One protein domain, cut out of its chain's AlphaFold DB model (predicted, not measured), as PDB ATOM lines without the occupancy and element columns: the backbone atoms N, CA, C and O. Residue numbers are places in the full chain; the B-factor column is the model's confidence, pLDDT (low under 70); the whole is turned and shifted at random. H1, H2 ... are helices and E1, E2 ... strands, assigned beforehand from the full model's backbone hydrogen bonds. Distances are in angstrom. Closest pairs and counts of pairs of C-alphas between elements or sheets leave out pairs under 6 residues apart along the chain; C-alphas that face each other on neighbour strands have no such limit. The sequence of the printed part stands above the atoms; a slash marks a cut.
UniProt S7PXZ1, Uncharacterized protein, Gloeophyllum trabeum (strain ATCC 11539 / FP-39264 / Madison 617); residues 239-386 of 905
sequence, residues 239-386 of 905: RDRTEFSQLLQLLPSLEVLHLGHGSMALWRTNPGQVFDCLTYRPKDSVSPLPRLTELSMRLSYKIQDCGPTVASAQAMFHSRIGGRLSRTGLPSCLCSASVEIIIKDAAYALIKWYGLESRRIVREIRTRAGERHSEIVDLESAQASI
ATOM      1  N   ARG A 239      -8.865  34.464  57.577       73.38
ATOM      2  CA  ARG A 239      -9.921  33.454  57.438       73.38
ATOM      3  C   ARG A 239     -10.149  32.714  58.751       73.38
ATOM      4  O   ARG A 239     -11.292  32.423  59.095       73.38
ATOM      5  N   ASP A 240      -9.068  32.430  59.474       77.62
ATOM      6  CA  ASP A 240      -9.079  31.705  60.739       77.62
ATOM      7  C   ASP A 240      -7.818  31.982  61.587       77.62
ATOM      8  O   ASP A 240      -6.922  32.747  61.216       77.62
ATOM      9  N   ARG A 241      -7.748  31.324  62.749       83.25
ATOM     10  CA  ARG A 241      -6.589  31.328  63.651       83.25
ATOM     11  C   ARG A 241      -5.303  30.826  63.002       83.25
ATOM     12  O   ARG A 241      -4.230  31.292  63.383       83.25
ATOM     13  N   THR A 242      -5.388  29.848  62.104       85.94
ATOM     14  CA  THR A 242      -4.206  29.208  61.514       85.94
ATOM     15  C   THR A 242      -3.466  30.188  60.618       85.94
ATOM     16  O   THR A 242      -2.252  30.321  60.748       85.94
ATOM     17  N   GLU A 243      -4.199  30.976  59.831       86.25
ATOM     18  CA  GLU A 243      -3.641  32.047  59.008       86.25
ATOM     19  C   GLU A 243      -2.959  33.127  59.862       86.25
ATOM     20  O   GLU A 243      -1.829  33.526  59.576       86.25
ATOM     21  N   PHE A 244      -3.597  33.566  60.951       87.50
ATOM     22  CA  PHE A 244      -2.980  34.546  61.846       87.50
ATOM     23  C   PHE A 244      -1.728  33.982  62.535       87.50
ATOM     24  O   PHE A 244      -0.700  34.647  62.607       87.50
ATOM     25  N   SER A 245      -1.782  32.732  63.001       87.88
ATOM     26  CA  SER A 245      -0.630  32.052  63.601       87.88
ATOM     27  C   SER A 245       0.529  31.922  62.612       87.88
ATOM     28  O   SER A 245       1.677  32.134  62.999       87.88
ATOM     29  N   GLN A 246       0.244  31.604  61.348       90.19
ATOM     30  CA  GLN A 246       1.245  31.518  60.287       90.19
ATOM     31  C   GLN A 246       1.932  32.870  60.063       90.19
ATOM     32  O   GLN A 246       3.156  32.924  59.968       90.19
ATOM     33  N   LEU A 247       1.171  33.971  60.049       91.44
ATOM     34  CA  LEU A 247       1.741  35.317  59.972       91.44
ATOM     35  C   LEU A 247       2.708  35.587  61.123       91.44
ATOM     36  O   LEU A 247       3.826  36.036  60.884       91.44
ATOM     37  N   LEU A 248       2.301  35.309  62.365       91.44
ATOM     38  CA  LEU A 248       3.154  35.576  63.524       91.44
ATOM     39  C   LEU A 248       4.428  34.718  63.509       91.44
ATOM     40  O   LEU A 248       5.491  35.209  63.870       91.44
ATOM     41  N   GLN A 249       4.349  33.466  63.051       90.88
ATOM     42  CA  GLN A 249       5.511  32.575  62.923       90.88
ATOM     43  C   GLN A 249       6.548  33.073  61.907       90.88
ATOM     44  O   GLN A 249       7.741  32.838  62.090       90.88
ATOM     45  N   LEU A 250       6.115  33.789  60.867       91.69
ATOM     46  CA  LEU A 250       7.008  34.416  59.887       91.69
ATOM     47  C   LEU A 250       7.647  35.716  60.402       91.69
ATOM     48  O   LEU A 250       8.484  36.301  59.716       91.69
ATOM     49  N   LEU A 251       7.283  36.171  61.604       93.00
ATOM     50  CA  LEU A 251       7.681  37.458  62.171       93.00
ATOM     51  C   LEU A 251       8.443  37.342  63.506       93.00
ATOM     52  O   LEU A 251       8.140  38.063  64.459       93.00
ATOM     53  N   PRO A 252       9.505  36.517  63.602       90.62
ATOM     54  CA  PRO A 252      10.224  36.313  64.863       90.62
ATOM     55  C   PRO A 252      10.963  37.568  65.365       90.62
ATOM     56  O   PRO A 252      11.314  37.653  66.543       90.62
ATOM     57  N   SER A 253      11.221  38.539  64.482       92.06
ATOM     58  CA  SER A 253      11.907  39.799  64.806       92.06
ATOM     59  C   SER A 253      10.963  40.950  65.164       92.06
ATOM     60  O   SER A 253      11.440  42.069  65.347       92.06
ATOM     61  N   LEU A 254       9.654  40.702  65.255       94.31
ATOM     62  CA  LEU A 254       8.670  41.751  65.492       94.31
ATOM     63  C   LEU A 254       8.785  42.321  66.913       94.31
ATOM     64  O   LEU A 254       8.684  41.590  67.898       94.31
ATOM     65  N   GLU A 255       8.964  43.636  66.989       93.81
ATOM     66  CA  GLU A 255       9.076  44.449  68.204       93.81
ATOM     67  C   GLU A 255       7.765  45.202  68.481       93.81
ATOM     68  O   GLU A 255       7.325  45.283  69.629       93.81
ATOM     69  N   VAL A 256       7.098  45.692  67.429       94.88
ATOM     70  CA  VAL A 256       5.868  46.494  67.515       94.88
ATOM     71  C   VAL A 256       4.760  45.852  66.684       94.88
ATOM     72  O   VAL A 256       4.901  45.675  65.470       94.88
ATOM     73  N   LEU A 257       3.637  45.536  67.328       94.12
ATOM     74  CA  LEU A 257       2.422  45.047  66.677       94.12
ATOM     75  C   LEU A 257       1.263  46.003  66.956       94.12
ATOM     76  O   LEU A 257       0.808  46.118  68.093       94.12
ATOM     77  N   HIS A 258       0.756  46.647  65.908       92.12
ATOM     78  CA  HIS A 258      -0.422  47.505  65.977       92.12
ATOM     79  C   HIS A 258      -1.548  46.937  65.114       92.12
ATOM     80  O   HIS A 258      -1.442  46.902  63.890       92.12
ATOM     81  N   LEU A 259      -2.653  46.550  65.738       88.75
ATOM     82  CA  LEU A 259      -3.862  46.056  65.086       88.75
ATOM     83  C   LEU A 259      -4.984  47.082  65.311       88.75
ATOM     84  O   LEU A 259      -5.607  47.124  66.366       88.75
ATOM     85  N   GLY A 260      -5.186  47.972  64.344       82.50
ATOM     86  CA  GLY A 260      -6.167  49.053  64.377       82.50
ATOM     87  C   GLY A 260      -7.618  48.570  64.300       82.50
ATOM     88  O   GLY A 260      -7.883  47.377  64.185       82.50
ATOM     89  N   HIS A 261      -8.553  49.529  64.357       73.75
ATOM     90  CA  HIS A 261      -9.993  49.268  64.466       73.75
ATOM     91  C   HIS A 261     -10.459  48.244  63.432       73.75
ATOM     92  O   HIS A 261     -10.365  48.505  62.234       73.75
ATOM     93  N   GLY A 262     -10.989  47.117  63.907       65.31
ATOM     94  CA  GLY A 262     -11.701  46.185  63.052       65.31
ATOM     95  C   GLY A 262     -12.950  45.597  63.660       65.31
ATOM     96  O   GLY A 262     -13.055  45.391  64.872       65.31
ATOM     97  N   SER A 263     -13.931  45.357  62.792       64.00
ATOM     98  CA  SER A 263     -15.122  44.592  63.135       64.00
ATOM     99  C   SER A 263     -14.746  43.110  63.219       64.00
ATOM    100  O   SER A 263     -14.484  42.449  62.218       64.00
ATOM    101  N   MET A 264     -14.702  42.597  64.440       59.56
ATOM    102  CA  MET A 264     -14.452  41.210  64.819       59.56
ATOM    103  C   MET A 264     -15.658  40.297  64.602       59.56
ATOM    104  O   MET A 264     -15.509  39.099  64.829       59.56
ATOM    105  N   ALA A 265     -16.797  40.807  64.104       52.69
ATOM    106  CA  ALA A 265     -18.016  40.042  63.768       52.69
ATOM    107  C   ALA A 265     -17.813  38.918  62.723       52.69
ATOM    108  O   ALA A 265     -18.743  38.337  62.180       52.69
ATOM    109  N   LEU A 266     -16.559  38.661  62.382       50.31
ATOM    110  CA  LEU A 266     -16.085  38.076  61.153       50.31
ATOM    111  C   LEU A 266     -14.988  37.030  61.402       50.31
ATOM    112  O   LEU A 266     -14.694  36.231  60.513       50.31
ATOM    113  N   TRP A 267     -14.434  36.970  62.623       60.38
ATOM    114  CA  TRP A 267     -13.699  35.798  63.101       60.38
ATOM    115  C   TRP A 267     -14.731  34.707  63.356       60.38
ATOM    116  O   TRP A 267     -15.255  34.594  64.462       60.38
ATOM    117  N   ARG A 268     -15.055  33.936  62.311       58.97
ATOM    118  CA  ARG A 268     -16.155  32.956  62.303       58.97
ATOM    119  C   ARG A 268     -16.153  31.983  63.490       58.97
ATOM    120  O   ARG A 268     -17.171  31.346  63.725       58.97
ATOM    121  N   THR A 269     -15.035  31.819  64.201       55.28
ATOM    122  CA  THR A 269     -14.839  30.698  65.126       55.28
ATOM    123  C   THR A 269     -14.379  31.036  66.545       55.28
ATOM    124  O   THR A 269     -14.235  30.073  67.289       55.28
ATOM    125  N   ASN A 270     -14.196  32.317  66.933       70.19
ATOM    126  CA  ASN A 270     -13.954  32.847  68.306       70.19
ATOM    127  C   ASN A 270     -12.842  33.932  68.300       70.19
ATOM    128  O   ASN A 270     -11.661  33.584  68.237       70.19
ATOM    129  N   PRO A 271     -13.155  35.237  68.400       67.56
ATOM    130  CA  PRO A 271     -12.175  36.327  68.524       67.56
ATOM    131  C   PRO A 271     -11.154  36.195  69.674       67.56
ATOM    132  O   PRO A 271     -10.074  36.783  69.590       67.56
ATOM    133  N   GLY A 272     -11.427  35.400  70.716       75.31
ATOM    134  CA  GLY A 272     -10.447  35.043  71.752       75.31
ATOM    135  C   GLY A 272      -9.187  34.355  71.204       75.31
ATOM    136  O   GLY A 272      -8.117  34.455  71.800       75.31
ATOM    137  N   GLN A 273      -9.269  33.750  70.015       81.62
ATOM    138  CA  GLN A 273      -8.137  33.099  69.348       81.62
ATOM    139  C   GLN A 273      -6.992  34.067  69.002       81.62
ATOM    140  O   GLN A 273      -5.844  33.629  68.914       81.62
ATOM    141  N   VAL A 274      -7.262  35.372  68.841       85.00
ATOM    142  CA  VAL A 274      -6.206  36.394  68.680       85.00
ATOM    143  C   VAL A 274      -5.292  36.400  69.902       85.00
ATOM    144  O   VAL A 274      -4.068  36.346  69.774       85.00
ATOM    145  N   PHE A 275      -5.893  36.445  71.094       87.94
ATOM    146  CA  PHE A 275      -5.160  36.465  72.354       87.94
ATOM    147  C   PHE A 275      -4.411  35.152  72.572       87.94
ATOM    148  O   PHE A 275      -3.255  35.183  72.993       87.94
ATOM    149  N   ASP A 276      -4.992  34.015  72.185       85.19
ATOM    150  CA  ASP A 276      -4.311  32.716  72.239       85.19
ATOM    151  C   ASP A 276      -3.046  32.678  71.369       85.19
ATOM    152  O   ASP A 276      -2.029  32.134  71.799       85.19
ATOM    153  N   CYS A 277      -3.086  33.255  70.162       87.06
ATOM    154  CA  CYS A 277      -1.921  33.344  69.271       87.06
ATOM    155  C   CYS A 277      -0.836  34.290  69.802       87.06
ATOM    156  O   CYS A 277       0.351  34.086  69.543       87.06
ATOM    157  N   LEU A 278      -1.229  35.319  70.555       89.19
ATOM    158  CA  LEU A 278      -0.305  36.264  71.179       89.19
ATOM    159  C   LEU A 278       0.217  35.785  72.536       89.19
ATOM    160  O   LEU A 278       1.248  36.284  72.989       89.19
ATOM    161  N   THR A 279      -0.433  34.813  73.171       87.81
ATOM    162  CA  THR A 279      -0.020  34.260  74.466       87.81
ATOM    163  C   THR A 279       1.337  33.563  74.345       87.81
ATOM    164  O   THR A 279       1.554  32.714  73.480       87.81
ATOM    165  N   TYR A 280       2.277  33.919  75.218       78.44
ATOM    166  CA  TYR A 280       3.585  33.275  75.287       78.44
ATOM    167  C   TYR A 280       3.460  31.890  75.938       78.44
ATOM    168  O   TYR A 280       2.980  31.766  77.064       78.44
ATOM    169  N   ARG A 281       3.908  30.839  75.241       76.62
ATOM    170  CA  ARG A 281       3.922  29.459  75.750       76.62
ATOM    171  C   ARG A 281       5.369  28.980  75.902       76.62
ATOM    172  O   ARG A 281       6.013  28.719  74.894       76.62
ATOM    173  N   PRO A 282       5.893  28.846  77.134       64.31
ATOM    174  CA  PRO A 282       7.292  28.478  77.356       64.31
ATOM    175  C   PRO A 282       7.629  27.024  76.995       64.31
ATOM    176  O   PRO A 282       8.800  26.700  76.830       64.31
ATOM    177  N   LYS A 283       6.624  26.136  76.942       65.00
ATOM    178  CA  LYS A 283       6.815  24.696  76.691       65.00
ATOM    179  C   LYS A 283       6.884  24.342  75.202       65.00
ATOM    180  O   LYS A 283       7.408  23.284  74.872       65.00
ATOM    181  N   ASP A 284       6.406  25.230  74.334       63.69
ATOM    182  CA  ASP A 284       6.433  25.041  72.889       63.69
ATOM    183  C   ASP A 284       7.711  25.698  72.351       63.69
ATOM    184  O   ASP A 284       8.001  26.857  72.648       63.69
ATOM    185  N   SER A 285       8.517  24.949  71.599       55.94
ATOM    186  CA  SER A 285       9.920  25.264  71.284       55.94
ATOM    187  C   SER A 285      10.169  26.565  70.509       55.94
ATOM    188  O   SER A 285      11.324  26.953  70.349       55.94
ATOM    189  N   VAL A 286       9.131  27.270  70.051       65.38
ATOM    190  CA  VAL A 286       9.256  28.577  69.398       65.38
ATOM    191  C   VAL A 286       8.043  29.436  69.759       65.38
ATOM    192  O   VAL A 286       6.960  29.270  69.202       65.38
ATOM    193  N   SER A 287       8.209  30.384  70.687       70.75
ATOM    194  CA  SER A 287       7.225  31.463  70.829       70.75
ATOM    195  C   SER A 287       7.185  32.255  69.519       70.75
ATOM    196  O   SER A 287       8.254  32.624  69.033       70.75
ATOM    197  N   PRO A 288       6.002  32.553  68.954       75.81
ATOM    198  CA  PRO A 288       5.915  33.175  67.634       75.81
ATOM    199  C   PRO A 288       6.481  34.602  67.604       75.81
ATOM    200  O   PRO A 288       6.946  35.048  66.567       75.81
ATOM    201  N   LEU A 289       6.494  35.312  68.739       86.88
ATOM    202  CA  LEU A 289       6.925  36.715  68.806       86.88
ATOM    203  C   LEU A 289       7.851  36.953  70.008       86.88
ATOM    204  O   LEU A 289       7.437  37.579  70.984       86.88
ATOM    205  N   PRO A 290       9.082  36.425  70.017       83.94
ATOM    206  CA  PRO A 290       9.952  36.487  71.191       83.94
ATOM    207  C   PRO A 290      10.410  37.913  71.537       83.94
ATOM    208  O   PRO A 290      10.793  38.156  72.679       83.94
ATOM    209  N   ARG A 291      10.367  38.849  70.578       88.94
ATOM    210  CA  ARG A 291      10.861  40.231  70.716       88.94
ATOM    211  C   ARG A 291       9.771  41.293  70.849       88.94
ATOM    212  O   ARG A 291      10.095  42.472  70.838       88.94
ATOM    213  N   LEU A 292       8.507  40.897  70.988       91.75
ATOM    214  CA  LEU A 292       7.402  41.850  71.047       91.75
ATOM    215  C   LEU A 292       7.500  42.728  72.305       91.75
ATOM    216  O   LEU A 292       7.301  42.235  73.418       91.75
ATOM    217  N   THR A 293       7.771  44.016  72.112       91.88
ATOM    218  CA  THR A 293       7.882  45.033  73.168       91.88
ATOM    219  C   THR A 293       6.667  45.950  73.229       91.88
ATOM    220  O   THR A 293       6.347  46.456  74.303       91.88
ATOM    221  N   GLU A 294       5.979  46.168  72.109       93.88
ATOM    222  CA  GLU A 294       4.805  47.037  72.033       93.88
ATOM    223  C   GLU A 294       3.633  46.323  71.361       93.88
ATOM    224  O   GLU A 294       3.751  45.796  70.253       93.88
ATOM    225  N   LEU A 295       2.486  46.330  72.040       94.38
ATOM    226  CA  LEU A 295       1.232  45.789  71.532       94.38
ATOM    227  C   LEU A 295       0.140  46.856  71.594       94.38
ATOM    228  O   LEU A 295      -0.282  47.254  72.677       94.38
ATOM    229  N   SER A 296      -0.375  47.259  70.440       93.44
ATOM    230  CA  SER A 296      -1.574  48.087  70.337       93.44
ATOM    231  C   SER A 296      -2.652  47.333  69.569       93.44
ATOM    232  O   SER A 296      -2.386  46.764  68.512       93.44
ATOM    233  N   MET A 297      -3.868  47.282  70.096       91.50
ATOM    234  CA  MET A 297      -4.969  46.541  69.493       91.50
ATOM    235  C   MET A 297      -6.292  47.254  69.733       91.50
ATOM    236  O   MET A 297      -6.586  47.629  70.864       91.50
ATOM    237  N   ARG A 298      -7.122  47.389  68.699       88.56
ATOM    238  CA  ARG A 298      -8.477  47.937  68.800       88.56
ATOM    239  C   ARG A 298      -9.478  47.007  68.123       88.56
ATOM    240  O   ARG A 298      -9.637  47.012  66.907       88.56
ATOM    241  N   LEU A 299     -10.171  46.215  68.926       86.00
ATOM    242  CA  LEU A 299     -11.153  45.228  68.492       86.00
ATOM    243  C   LEU A 299     -12.568  45.776  68.665       86.00
ATOM    244  O   LEU A 299     -12.851  46.434  69.662       86.00
ATOM    245  N   SER A 300     -13.483  45.477  67.742       83.62
ATOM    246  CA  SER A 300     -14.910  45.754  67.939       83.62
ATOM    247  C   SER A 300     -15.792  44.566  67.554       83.62
ATOM    248  O   SER A 300     -15.664  44.099  66.437       83.62
ATOM    249  N   TYR A 301     -16.675  44.053  68.413       81.62
ATOM    250  CA  TYR A 301     -17.554  42.901  68.100       81.62
ATOM    251  C   TYR A 301     -18.986  43.136  68.582       81.62
ATOM    252  O   TYR A 301     -19.194  43.991  69.440       81.62
ATOM    253  N   LYS A 302     -19.972  42.401  68.053       81.19
ATOM    254  CA  LYS A 302     -21.353  42.438  68.565       81.19
ATOM    255  C   LYS A 302     -21.529  41.378  69.652       81.19
ATOM    256  O   LYS A 302     -20.939  40.319  69.531       81.19
ATOM    257  N   ILE A 303     -22.349  41.609  70.685       76.19
ATOM    258  CA  ILE A 303     -22.518  40.662  71.823       76.19
ATOM    259  C   ILE A 303     -22.894  39.239  71.375       76.19
ATOM    260  O   ILE A 303     -22.531  38.271  72.035       76.19
ATOM    261  N   GLN A 304     -23.595  39.114  70.246       70.56
ATOM    262  CA  GLN A 304     -23.978  37.826  69.661       70.56
ATOM    263  C   GLN A 304     -22.777  37.006  69.155       70.56
ATOM    264  O   GLN A 304     -22.876  35.787  69.031       70.56
ATOM    265  N   ASP A 305     -21.645  37.655  68.895       66.69
ATOM    266  CA  ASP A 305     -20.389  37.003  68.554       66.69
ATOM    267  C   ASP A 305     -19.708  36.562  69.857       66.69
ATOM    268  O   ASP A 305     -19.629  37.346  70.803       66.69
ATOM    269  N   CYS A 306     -19.189  35.329  69.924       64.81
ATOM    270  CA  CYS A 306     -18.418  34.822  71.066       64.81
ATOM    271  C   CYS A 306     -17.149  35.660  71.297       64.81
ATOM    272  O   CYS A 306     -16.069  35.262  70.878       64.81
ATOM    273  N   GLY A 307     -17.285  36.831  71.917       65.69
ATOM    274  CA  GLY A 307     -16.246  37.834  72.089       65.69
ATOM    275  C   GLY A 307     -15.006  37.326  72.821       65.69
ATOM    276  O   GLY A 307     -15.075  36.354  73.578       65.69
ATOM    277  N   PRO A 308     -13.859  38.002  72.653       74.06
ATOM    278  CA  PRO A 308     -12.714  37.732  73.499       74.06
ATOM    279  C   PRO A 308     -13.093  38.018  74.953       74.06
ATOM    280  O   PRO A 308     -13.616  39.083  75.282       74.06
ATOM    281  N   THR A 309     -12.832  37.062  75.838       79.44
ATOM    282  CA  THR A 309     -13.115  37.245  77.260       79.44
ATOM    283  C   THR A 309     -12.044  38.128  77.891       79.44
ATOM    284  O   THR A 309     -10.868  38.057  77.526       79.44
ATOM    285  N   VAL A 310     -12.422  38.909  78.905       82.62
ATOM    286  CA  VAL A 310     -11.477  39.630  79.782       82.62
ATOM    287  C   VAL A 310     -10.368  38.696  80.280       82.62
ATOM    288  O   VAL A 310      -9.199  39.081  80.300       82.62
ATOM    289  N   ALA A 311     -10.725  37.445  80.590       84.88
ATOM    290  CA  ALA A 311      -9.794  36.402  81.000       84.88
ATOM    291  C   ALA A 311      -8.748  36.067  79.920       84.88
ATOM    292  O   ALA A 311      -7.574  35.929  80.246       84.88
ATOM    293  N   SER A 312      -9.134  35.982  78.640       86.69
ATOM    294  CA  SER A 312      -8.193  35.705  77.541       86.69
ATOM    295  C   SER A 312      -7.168  36.830  77.343       86.69
ATOM    296  O   SER A 312      -5.972  36.567  77.210       86.69
ATOM    297  N   ALA A 313      -7.609  38.091  77.415       87.88
ATOM    298  CA  ALA A 313      -6.719  39.248  77.327       87.88
ATOM    299  C   ALA A 313      -5.757  39.302  78.526       87.88
ATOM    300  O   ALA A 313      -4.552  39.488  78.348       87.88
ATOM    301  N   GLN A 314      -6.265  39.072  79.741       87.38
ATOM    302  CA  GLN A 314      -5.444  39.001  80.952       87.38
ATOM    303  C   GLN A 314      -4.423  37.859  80.885       87.38
ATOM    304  O   GLN A 314      -3.249  38.093  81.156       87.38
ATOM    305  N   ALA A 315      -4.827  36.655  80.470       87.19
ATOM    306  CA  ALA A 315      -3.921  35.516  80.312       87.19
ATOM    307  C   ALA A 315      -2.777  35.823  79.328       87.19
ATOM    308  O   ALA A 315      -1.612  35.532  79.615       87.19
ATOM    309  N   MET A 316      -3.088  36.485  78.208       90.75
ATOM    310  CA  MET A 316      -2.081  36.961  77.259       90.75
ATOM    311  C   MET A 316      -1.105  37.942  77.926       90.75
ATOM    312  O   MET A 316       0.108  37.725  77.853       90.75
ATOM    313  N   PHE A 317      -1.599  38.955  78.645       90.19
ATOM    314  CA  PHE A 317      -0.746  39.913  79.358       90.19
ATOM    315  C   PHE A 317       0.146  39.247  80.408       90.19
ATOM    316  O   PHE A 317       1.355  39.485  80.414       90.19
ATOM    317  N   HIS A 318      -0.407  38.366  81.243       86.38
ATOM    318  CA  HIS A 318       0.358  37.621  82.247       86.38
ATOM    319  C   HIS A 318       1.506  36.838  81.611       86.38
ATOM    320  O   HIS A 318       2.648  36.945  82.060       86.38
ATOM    321  N   SER A 319       1.233  36.134  80.509       85.19
ATOM    322  CA  SER A 319       2.251  35.343  79.810       85.19
ATOM    323  C   SER A 319       3.416  36.186  79.266       85.19
ATOM    324  O   SER A 319       4.540  35.699  79.171       85.19
ATOM    325  N   ARG A 320       3.163  37.458  78.931       85.38
ATOM    326  CA  ARG A 320       4.112  38.370  78.270       85.38
ATOM    327  C   ARG A 320       4.815  39.347  79.208       85.38
ATOM    328  O   ARG A 320       5.820  39.937  78.833       85.38
ATOM    329  N   ILE A 321       4.281  39.556  80.406       82.50
ATOM    330  CA  ILE A 321       4.801  40.526  81.381       82.50
ATOM    331  C   ILE A 321       5.439  39.802  82.576       82.50
ATOM    332  O   ILE A 321       6.405  40.292  83.163       82.50
ATOM    333  N   GLY A 322       4.929  38.612  82.912       63.69
ATOM    334  CA  GLY A 322       5.322  37.820  84.080       63.69
ATOM    335  C   GLY A 322       6.452  36.816  83.849       63.69
ATOM    336  O   GLY A 322       6.846  36.126  84.789       63.69
ATOM    337  N   GLY A 323       6.998  36.715  82.633       58.09
ATOM    338  CA  GLY A 323       8.090  35.791  82.341       58.09
ATOM    339  C   GLY A 323       9.333  36.125  83.168       58.09
ATOM    340  O   GLY A 323      10.086  37.032  82.812       58.09
ATOM    341  N   ARG A 324       9.585  35.377  84.260       54.41
ATOM    342  CA  ARG A 324      10.941  35.259  84.830       54.41
ATOM    343  C   ARG A 324      11.866  35.019  83.651       54.41
ATOM    344  O   ARG A 324      11.550  34.117  82.875       54.41
ATOM    345  N   LEU A 325      12.925  35.834  83.524       51.62
ATOM    346  CA  LEU A 325      13.954  35.732  82.482       51.62
ATOM    347  C   LEU A 325      14.052  34.277  82.044       51.62
ATOM    348  O   LEU A 325      14.497  33.426  82.823       51.62
ATOM    349  N   SER A 326      13.494  33.971  80.871       51.06
ATOM    350  CA  SER A 326      13.492  32.592  80.411       51.06
ATOM    351  C   SER A 326      14.954  32.143  80.357       51.06
ATOM    352  O   SER A 326      15.854  32.969  80.173       51.06
ATOM    353  N   ARG A 327      15.232  30.848  80.551       52.72
ATOM    354  CA  ARG A 327      16.612  30.323  80.540       52.72
ATOM    355  C   ARG A 327      17.407  30.718  79.279       52.72
ATOM    356  O   ARG A 327      18.627  30.628  79.297       52.72
ATOM    357  N   THR A 328      16.734  31.168  78.217       54.62
ATOM    358  CA  THR A 328      17.335  31.650  76.967       54.62
ATOM    359  C   THR A 328      17.836  33.102  77.024       54.62
ATOM    360  O   THR A 328      18.392  33.580  76.042       54.62
ATOM    361  N   GLY A 329      17.669  33.819  78.143       56.81
ATOM    362  CA  GLY A 329      18.230  35.162  78.357       56.81
ATOM    363  C   GLY A 329      17.580  36.282  77.538       56.81
ATOM    364  O   GLY A 329      17.966  37.439  77.689       56.81
ATOM    365  N   LEU A 330      16.586  35.973  76.701       56.47
ATOM    366  CA  LEU A 330      15.840  36.968  75.938       56.47
ATOM    367  C   LEU A 330      14.634  37.446  76.763       56.47
ATOM    368  O   LEU A 330      13.746  36.640  77.065       56.47
ATOM    369  N   PRO A 331      14.584  38.732  77.154       55.44
ATOM    370  CA  PRO A 331      13.430  39.294  77.832       55.44
ATOM    371  C   PRO A 331      12.307  39.478  76.807       55.44
ATOM    372  O   PRO A 331      12.267  40.466  76.082       55.44
ATOM    373  N   SER A 332      11.380  38.524  76.730       59.75
ATOM    374  CA  SER A 332      10.113  38.714  76.021       59.75
ATOM    375  C   SER A 332       9.171  39.550  76.894       59.75
ATOM    376  O   SER A 332       8.149  39.040  77.351       59.75
ATOM    377  N   CYS A 333       9.563  40.781  77.225       75.38
ATOM    378  CA  CYS A 333       8.763  41.674  78.052       75.38
ATOM    379  C   CYS A 333       8.057  42.707  77.176       75.38
ATOM    380  O   CYS A 333       8.702  43.519  76.512       75.38
ATOM    381  N   LEU A 334       6.724  42.703  77.224       87.12
ATOM    382  CA  LEU A 334       5.963  43.868  76.784       87.12
ATOM    383  C   LEU A 334       6.371  45.062  77.657       87.12
ATOM    384  O   LEU A 334       6.292  44.997  78.884       87.12
ATOM    385  N   CYS A 335       6.819  46.132  77.014       87.56
ATOM    386  CA  CYS A 335       7.123  47.425  77.624       87.56
ATOM    387  C   CYS A 335       5.923  48.369  77.528       87.56
ATOM    388  O   CYS A 335       5.720  49.199  78.406       87.56
ATOM    389  N   SER A 336       5.124  48.230  76.469       91.06
ATOM    390  CA  SER A 336       3.920  49.018  76.237       91.06
ATOM    391  C   SER A 336       2.792  48.121  75.738       91.06
ATOM    392  O   SER A 336       2.997  47.222  74.917       91.06
ATOM    393  N   ALA A 337       1.592  48.359  76.255       92.62
ATOM    394  CA  ALA A 337       0.386  47.664  75.849       92.62
ATOM    395  C   ALA A 337      -0.816  48.612  75.873       92.62
ATOM    396  O   ALA A 337      -1.059  49.278  76.880       92.62
ATOM    397  N   SER A 338      -1.582  48.631  74.783       93.69
ATOM    398  CA  SER A 338      -2.875  49.304  74.679       93.69
ATOM    399  C   SER A 338      -3.855  48.397  73.943       93.69
ATOM    400  O   SER A 338      -3.797  48.282  72.724       93.69
ATOM    401  N   VAL A 339      -4.760  47.739  74.662       92.75
ATOM    402  CA  VAL A 339      -5.798  46.888  74.064       92.75
ATOM    403  C   VAL A 339      -7.152  47.519  74.336       92.75
ATOM    404  O   VAL A 339      -7.515  47.740  75.483       92.75
ATOM    405  N   GLU A 340      -7.906  47.814  73.291       91.81
ATOM    406  CA  GLU A 340      -9.243  48.390  73.352       91.81
ATOM    407  C   GLU A 340     -10.230  47.409  72.723       91.81
ATOM    408  O   GLU A 340     -10.047  46.961  71.594       91.81
ATOM    409  N   ILE A 341     -11.277  47.064  73.460       88.88
ATOM    410  CA  ILE A 341     -12.330  46.148  73.045       88.88
ATOM    411  C   ILE A 341     -13.657  46.903  73.111       88.88
ATOM    412  O   ILE A 341     -14.100  47.313  74.183       88.88
ATOM    413  N   ILE A 342     -14.281  47.092  71.953       87.81
ATOM    414  CA  ILE A 342     -15.546  47.802  71.777       87.81
ATOM    415  C   ILE A 342     -16.650  46.775  71.531       87.81
ATOM    416  O   ILE A 342     -16.663  46.086  70.511       87.81
ATOM    417  N   ILE A 343     -17.613  46.698  72.433       86.81
ATOM    418  CA  ILE A 343     -18.763  45.809  72.317       86.81
ATOM    419  C   ILE A 343     -19.916  46.613  71.698       86.81
ATOM    420  O   ILE A 343     -20.460  47.520  72.329       86.81
ATOM    421  N   LYS A 344     -20.240  46.325  70.434       80.25
ATOM    422  CA  LYS A 344     -21.270  46.983  69.615       80.25
ATOM    423  C   LYS A 344     -22.610  46.242  69.769       80.25
ATOM    424  O   LYS A 344     -22.881  45.304  69.027       80.25
ATOM    425  N   ASP A 345     -23.444  46.652  70.719       75.69
ATOM    426  CA  ASP A 345     -24.851  46.223  70.843       75.69
ATOM    427  C   ASP A 345     -25.715  47.386  71.382       75.69
ATOM    428  O   ASP A 345     -25.203  48.493  71.566       75.69
ATOM    429  N   ALA A 346     -27.006  47.165  71.667       51.47
ATOM    430  CA  ALA A 346     -27.925  48.147  72.254       51.47
ATOM    431  C   ALA A 346     -27.390  48.784  73.557       51.47
ATOM    432  O   ALA A 346     -27.787  49.893  73.912       51.47
ATOM    433  N   ALA A 347     -26.453  48.135  74.253       60.69
ATOM    434  CA  ALA A 347     -25.658  48.717  75.330       60.69
ATOM    435  C   ALA A 347     -24.170  48.713  74.939       60.69
ATOM    436  O   ALA A 347     -23.478  47.715  75.120       60.69
ATOM    437  N   TYR A 348     -23.670  49.824  74.386       67.25
ATOM    438  CA  TYR A 348     -22.241  49.990  74.111       67.25
ATOM    439  C   TYR A 348     -21.418  49.811  75.394       67.25
ATOM    440  O   TYR A 348     -21.668  50.489  76.393       67.25
ATOM    441  N   ALA A 349     -20.419  48.929  75.351       81.38
ATOM    442  CA  ALA A 349     -19.425  48.787  76.408       81.38
ATOM    443  C   ALA A 349     -18.013  48.872  75.819       81.38
ATOM    444  O   ALA A 349     -17.716  48.264  74.789       81.38
ATOM    445  N   LEU A 350     -17.147  49.640  76.474       87.25
ATOM    446  CA  LEU A 350     -15.736  49.783  76.129       87.25
ATOM    447  C   LEU A 350     -14.903  49.165  77.241       87.25
ATOM    448  O   LEU A 350     -15.030  49.577  78.391       87.25
ATOM    449  N   ILE A 351     -14.016  48.237  76.902       89.00
ATOM    450  CA  ILE A 351     -13.005  47.729  77.828       89.00
ATOM    451  C   ILE A 351     -11.637  48.083  77.265       89.00
ATOM    452  O   ILE A 351     -11.297  47.687  76.152       89.00
ATOM    453  N   LYS A 352     -10.849  48.845  78.017       92.38
ATOM    454  CA  LYS A 352      -9.536  49.331  77.602       92.38
ATOM    455  C   LYS A 352      -8.484  48.940  78.630       92.38
ATOM    456  O   LYS A 352      -8.625  49.257  79.804       92.38
ATOM    457  N   TRP A 353      -7.409  48.308  78.186       93.56
ATOM    458  CA  TRP A 353      -6.197  48.071  78.961       93.56
ATOM    459  C   TRP A 353      -5.100  49.001  78.458       93.56
ATOM    460  O   TRP A 353      -4.847  49.015  77.256       93.56
ATOM    461  N   TYR A 354      -4.466  49.777  79.334       91.56
ATOM    462  CA  TYR A 354      -3.392  50.707  78.965       91.56
ATOM    463  C   TYR A 354      -2.460  51.016  80.144       91.56
ATOM    464  O   TYR A 354      -2.717  50.602  81.273       91.56
ATOM    465  N   GLY A 355      -1.380  51.759  79.877       84.44
ATOM    466  CA  GLY A 355      -0.479  52.257  80.921       84.44
ATOM    467  C   GLY A 355       0.283  51.132  81.613       84.44
ATOM    468  O   GLY A 355       0.194  50.984  82.828       84.44
ATOM    469  N   LEU A 356       0.982  50.302  80.831       85.88
ATOM    470  CA  LEU A 356       1.808  49.230  81.374       85.88
ATOM    471  C   LEU A 356       3.013  49.821  82.120       85.88
ATOM    472  O   LEU A 356       4.004  50.210  81.510       85.88
ATOM    473  N   GLU A 357       2.942  49.861  83.447       82.62
ATOM    474  CA  GLU A 357       3.997  50.392  84.308       82.62
ATOM    475  C   GLU A 357       4.326  49.391  85.408       82.62
ATOM    476  O   GLU A 357       3.453  48.966  86.160       82.62
ATOM    477  N   SER A 358       5.599  49.011  85.540       80.12
ATOM    478  CA  SER A 358       6.052  48.117  86.621       80.12
ATOM    479  C   SER A 358       5.202  46.840  86.763       80.12
ATOM    480  O   SER A 358       4.906  46.416  87.876       80.12
ATOM    481  N   ARG A 359       4.799  46.233  85.632       81.19
ATOM    482  CA  ARG A 359       3.926  45.038  85.558       81.19
ATOM    483  C   ARG A 359       2.483  45.251  86.028       81.19
ATOM    484  O   ARG A 359       1.758  44.287  86.262       81.19
ATOM    485  N   ARG A 360       2.039  46.498  86.128       86.62
ATOM    486  CA  ARG A 360       0.644  46.864  86.366       86.62
ATOM    487  C   ARG A 360       0.051  47.413  85.086       86.62
ATOM    488  O   ARG A 360       0.733  48.124  84.355       86.62
ATOM    489  N   ILE A 361      -1.201  47.074  84.819       90.44
ATOM    490  CA  ILE A 361      -1.944  47.591  83.671       90.44
ATOM    491  C   ILE A 361      -3.274  48.158  84.157       90.44
ATOM    492  O   ILE A 361      -3.958  47.544  84.977       90.44
ATOM    493  N   VAL A 362      -3.635  49.347  83.684       91.31
ATOM    494  CA  VAL A 362      -4.920  49.968  84.007       91.31
ATOM    495  C   VAL A 362      -5.980  49.336  83.120       91.31
ATOM    496  O   VAL A 362      -5.861  49.389  81.896       91.31
ATOM    497  N   ARG A 363      -7.011  48.747  83.725       93.50
ATOM    498  CA  ARG A 363      -8.225  48.300  83.043       93.50
ATOM    499  C   ARG A 363      -9.318  49.325  83.283       93.50
ATOM    500  O   ARG A 363      -9.706  49.587  84.415       93.50
ATOM    501  N   GLU A 364      -9.842  49.872  82.206       93.56
ATOM    502  CA  GLU A 364     -10.936  50.824  82.208       93.56
ATOM    503  C   GLU A 364     -12.141  50.212  81.501       93.56
ATOM    504  O   GLU A 364     -12.049  49.785  80.352       93.56
ATOM    505  N   ILE A 365     -13.271  50.177  82.193       89.81
ATOM    506  CA  ILE A 365     -14.558  49.732  81.679       89.81
ATOM    507  C   ILE A 365     -15.456  50.965  81.607       89.81
ATOM    508  O   ILE A 365     -15.691  51.619  82.625       89.81
ATOM    509  N   ARG A 366     -15.953  51.295  80.413       89.50
ATOM    510  CA  ARG A 366     -17.011  52.296  80.232       89.50
ATOM    511  C   ARG A 366     -18.299  51.611  79.822       89.50
ATOM    512  O   ARG A 366     -18.312  50.864  78.841       89.50
ATOM    513  N   THR A 367     -19.368  51.883  80.556       86.12
ATOM    514  CA  THR A 367     -20.722  51.450  80.195       86.12
ATOM    515  C   THR A 367     -21.410  52.523  79.346       86.12
ATOM    516  O   THR A 367     -20.955  53.667  79.271       86.12
ATOM    517  N   ARG A 368     -22.538  52.181  78.711       78.38
ATOM    518  CA  ARG A 368     -23.350  53.126  77.923       78.38
ATOM    519  C   ARG A 368     -23.812  54.342  78.734       78.38
ATOM    520  O   ARG A 368     -23.954  55.414  78.160       78.38
ATOM    521  N   ALA A 369     -24.019  54.184  80.043       83.56
ATOM    522  CA  ALA A 369     -24.411  55.272  80.940       83.56
ATOM    523  C   ALA A 369     -23.288  56.305  81.167       83.56
ATOM    524  O   ALA A 369     -23.470  57.257  81.918       83.56
ATOM    525  N   GLY A 370     -22.116  56.117  80.548       82.81
ATOM    526  CA  GLY A 370     -20.940  56.953  80.771       82.81
ATOM    527  C   GLY A 370     -20.209  56.616  82.069       82.81
ATOM    528  O   GLY A 370     -19.183  57.228  82.361       82.81
ATOM    529  N   GLU A 371     -20.686  55.623  82.830       86.56
ATOM    530  CA  GLU A 371     -20.020  55.192  84.051       86.56
ATOM    531  C   GLU A 371     -18.648  54.625  83.709       86.56
ATOM    532  O   GLU A 371     -18.503  53.676  82.930       86.56
ATOM    533  N   ARG A 372     -17.632  55.224  84.320       90.56
ATOM    534  CA  ARG A 372     -16.235  54.888  84.105       90.56
ATOM    535  C   ARG A 372     -15.710  54.172  85.336       90.56
ATOM    536  O   ARG A 372     -15.509  54.787  86.377       90.56
ATOM    537  N   HIS A 373     -15.430  52.886  85.190       90.25
ATOM    538  CA  HIS A 373     -14.810  52.073  86.227       90.25
ATOM    539  C   HIS A 373     -13.367  51.802  85.820       90.25
ATOM    540  O   HIS A 373     -13.118  51.174  84.795       90.25
ATOM    541  N   SER A 374     -12.411  52.315  86.590       91.69
ATOM    542  CA  SER A 374     -10.985  52.079  86.351       91.69
ATOM    543  C   SER A 374     -10.409  51.276  87.505       91.69
ATOM    544  O   SER A 374     -10.575  51.649  88.663       91.69
ATOM    545  N   GLU A 375      -9.717  50.192  87.190       92.75
ATOM    546  CA  GLU A 375      -8.985  49.384  88.157       92.75
ATOM    547  C   GLU A 375      -7.541  49.186  87.699       92.75
ATOM    548  O   GLU A 375      -7.242  49.113  86.505       92.75
ATOM    549  N   ILE A 376      -6.630  49.084  88.660       89.56
ATOM    550  CA  ILE A 376      -5.240  48.721  88.396       89.56
ATOM    551  C   ILE A 376      -5.134  47.208  88.565       89.56
ATOM    552  O   ILE A 376      -5.304  46.692  89.668       89.56
ATOM    553  N   VAL A 377      -4.845  46.496  87.476       86.94
ATOM    554  CA  VAL A 377      -4.645  45.045  87.488       86.94
ATOM    555  C   VAL A 377      -3.172  44.768  87.774       86.94
ATOM    556  O   VAL A 377      -2.302  45.073  86.954       86.94
ATOM    557  N   ASP A 378      -2.886  44.201  88.947       85.62
ATOM    558  CA  ASP A 378      -1.537  43.765  89.315       85.62
ATOM    559  C   ASP A 378      -1.254  42.376  88.726       85.62
ATOM    560  O   ASP A 378      -1.809  41.365  89.172       85.62
ATOM    561  N   LEU A 379      -0.389  42.330  87.708       81.12
ATOM    562  CA  LEU A 379      -0.141  41.110  86.948       81.12
ATOM    563  C   LEU A 379       0.770  40.101  87.675       81.12
ATOM    564  O   LEU A 379       0.894  38.967  87.211       81.12
ATOM    565  N   GLU A 380       1.396  40.466  88.800       74.88
ATOM    566  CA  GLU A 380       2.211  39.538  89.600       74.88
ATOM    567  C   GLU A 380       1.359  38.727  90.581       74.88
ATOM    568  O   GLU A 380       1.561  37.522  90.744       74.88
ATOM    569  N   SER A 381       0.381  39.377  91.215       65.19
ATOM    570  CA  SER A 381      -0.437  38.769  92.272       65.19
ATOM    571  C   SER A 381      -1.292  37.586  91.794       65.19
ATOM    572  O   SER A 381      -1.442  36.604  92.524       65.19
ATOM    573  N   ALA A 382      -1.794  37.629  90.556       55.97
ATOM    574  CA  ALA A 382      -2.646  36.572  90.005       55.97
ATOM    575  C   ALA A 382      -1.856  35.352  89.493       55.97
ATOM    576  O   ALA A 382      -2.398  34.254  89.424       55.97
ATOM    577  N   GLN A 383      -0.561  35.492  89.194       55.56
ATOM    578  CA  GLN A 383       0.277  34.337  88.847       55.56
ATOM    579  C   GLN A 383       0.495  33.439  90.081       55.56
ATOM    580  O   GLN A 383       0.465  32.213  89.987       55.56
ATOM    581  N   ALA A 384       0.621  34.048  91.268       53.91
ATOM    582  CA  ALA A 384       0.796  33.334  92.533       53.91
ATOM    583  C   ALA A 384      -0.450  32.548  92.991       53.91
ATOM    584  O   ALA A 384      -0.317  31.647  93.820       53.91
ATOM    585  N   SER A 385      -1.645  32.863  92.477       48.12
ATOM    586  CA  SER A 385      -2.860  32.082  92.743       48.12
ATOM    587  C   SER A 385      -3.042  30.910  91.774       48.12
ATOM    588  O   SER A 385      -3.647  29.914  92.159       48.12
ATOM    589  N   ILE A 386      -2.486  30.991  90.559       49.94
ATOM    590  CA  ILE A 386      -2.532  29.920  89.548       49.94
ATOM    591  C   ILE A 386      -1.460  28.851  89.821       49.94
ATOM    592  O   ILE A 386      -1.722  27.662  89.661       49.94
TER     593      ILE A 386
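AT A GLANCE: This is residues 239 to 386 of the 905 residues of an uncharacterized protein of Gloeophyllum trabeum (strain ATCC 11539 / FP-39264 / Madison 617) (UniProt S7PXZ1). A twisted sheet of six strands forms a wall, with H3 covering part of one face and the other face bare. H1, H2 and H3 lie side by side in a row, running the same way; H3 packs on the sheet over E4 and E5, while H1 and H2 are set farther from it, and the short H4 ends the printed part beyond E6. The printed part has 148 residues, with four named helices and six named strands in the order H1 E1 H2 E2 H3 E3 E4 E5 E6 H4. The sheet is mixed and runs E1 E2 E3 E4 E5 E6, parallel from E1 to E3 and antiparallel from E3 to E6; the class is mixed, helices and strands. The whole is compact, with a radius of gyration of the C-alphas of 15.4 A and spans of 48 by 35 by 26 A.

HOW THE PARTS SIT: H1, residues 241 to 249, comes first and is not on the sheet. E1, residues 256 to 263, is an edge strand. H2, residues 273 to 278, touches H1, the closest C-alphas being those of Ser 245 and Cys 277 at 6.0 A, at a shallow tilt of 12 degrees, the same way; H2 is not on the sheet either. E2, residues 294 to 301, is parallel to E1 at 8 degrees, with N 259 and O 296 at 2.8 A, within hydrogen-bond range. H3, residues 310 to 321, touches H2 with its residues 312 to 316 alone; the closest C-alphas are those of Phe 275 and Met 316, 5.8 A apart, and the tilt is a shallow 11 degrees, the same way. E3, residues 336 to 343, is parallel to E2 at 1 degree, with N 297 and O 338 at 2.8 A. E1, H2, E2 and likewise E2, H3, E3 are strand-helix-strand units, two parallel neighbour strands with a helix between them along the chain, each with a right-handed crossover. E4, residues 349 to 357, E5, residues 360 to 366, and E6, residues 372 to 378, follow E3 in a meander, each strand the antiparallel neighbour of the one before. Its hairpins are E3 and E4 at 174 degrees, with N 341 and O 351 at 2.8 A; E4 and E5 at 161 degrees, with N 352 and O 364 at 2.8 A; and E5 and E6 at 159 degrees, with N 363 and O 375 at 2.8 A. H3 is on the sheet at a height of 9.2 A over the sheet, making two layers, a helix on one face of a sheet. It lies over E4 and only just over E5, on which 3 of its 12 C-alphas fall, and runs along the strands, at 14 degrees to E4 on the local plane. H4, residues 383 to 386, is not on the sheet; it is close to but not clearly touching H3, the closest C-alphas being those of His 318 and Gln 383 at 7.4 A. In H1, H2 and H3 every O i to N i+4 pair is within hydrogen-bond range; H4 is too short for such a pair.

IN THESE COORDINATES: H1 begins at C-alpha 241, at (-6.589, 31.328, 63.651), and is 12.2 A long. E1 measures 21.5 A, E2 23.1 A and E3 23.2 A from first to last C-alpha. H3, the longest helix, measures 16.4 A and begins at C-alpha 310, at (-11.477, 39.630, 79.782). E4 measures 24.8 A, E5 19.5 A and E6 19.2 A. H2 has 6 residues, and H4 has 4, with C-alpha 386 at (-2.532, 29.920, 89.548).

THE WHOLE: The two C-alphas farthest apart are those of Arg 327 and Ala 346, at 48.7 A. The printed part has no cut. The long links are H2 to E2, with 15 residues, and H3 to E3, with 14. The mean pLDDT of the printed part is 79.3; 37 residues are under 70, among them residues 262 to 269, 322 to 332 and 381 to 386.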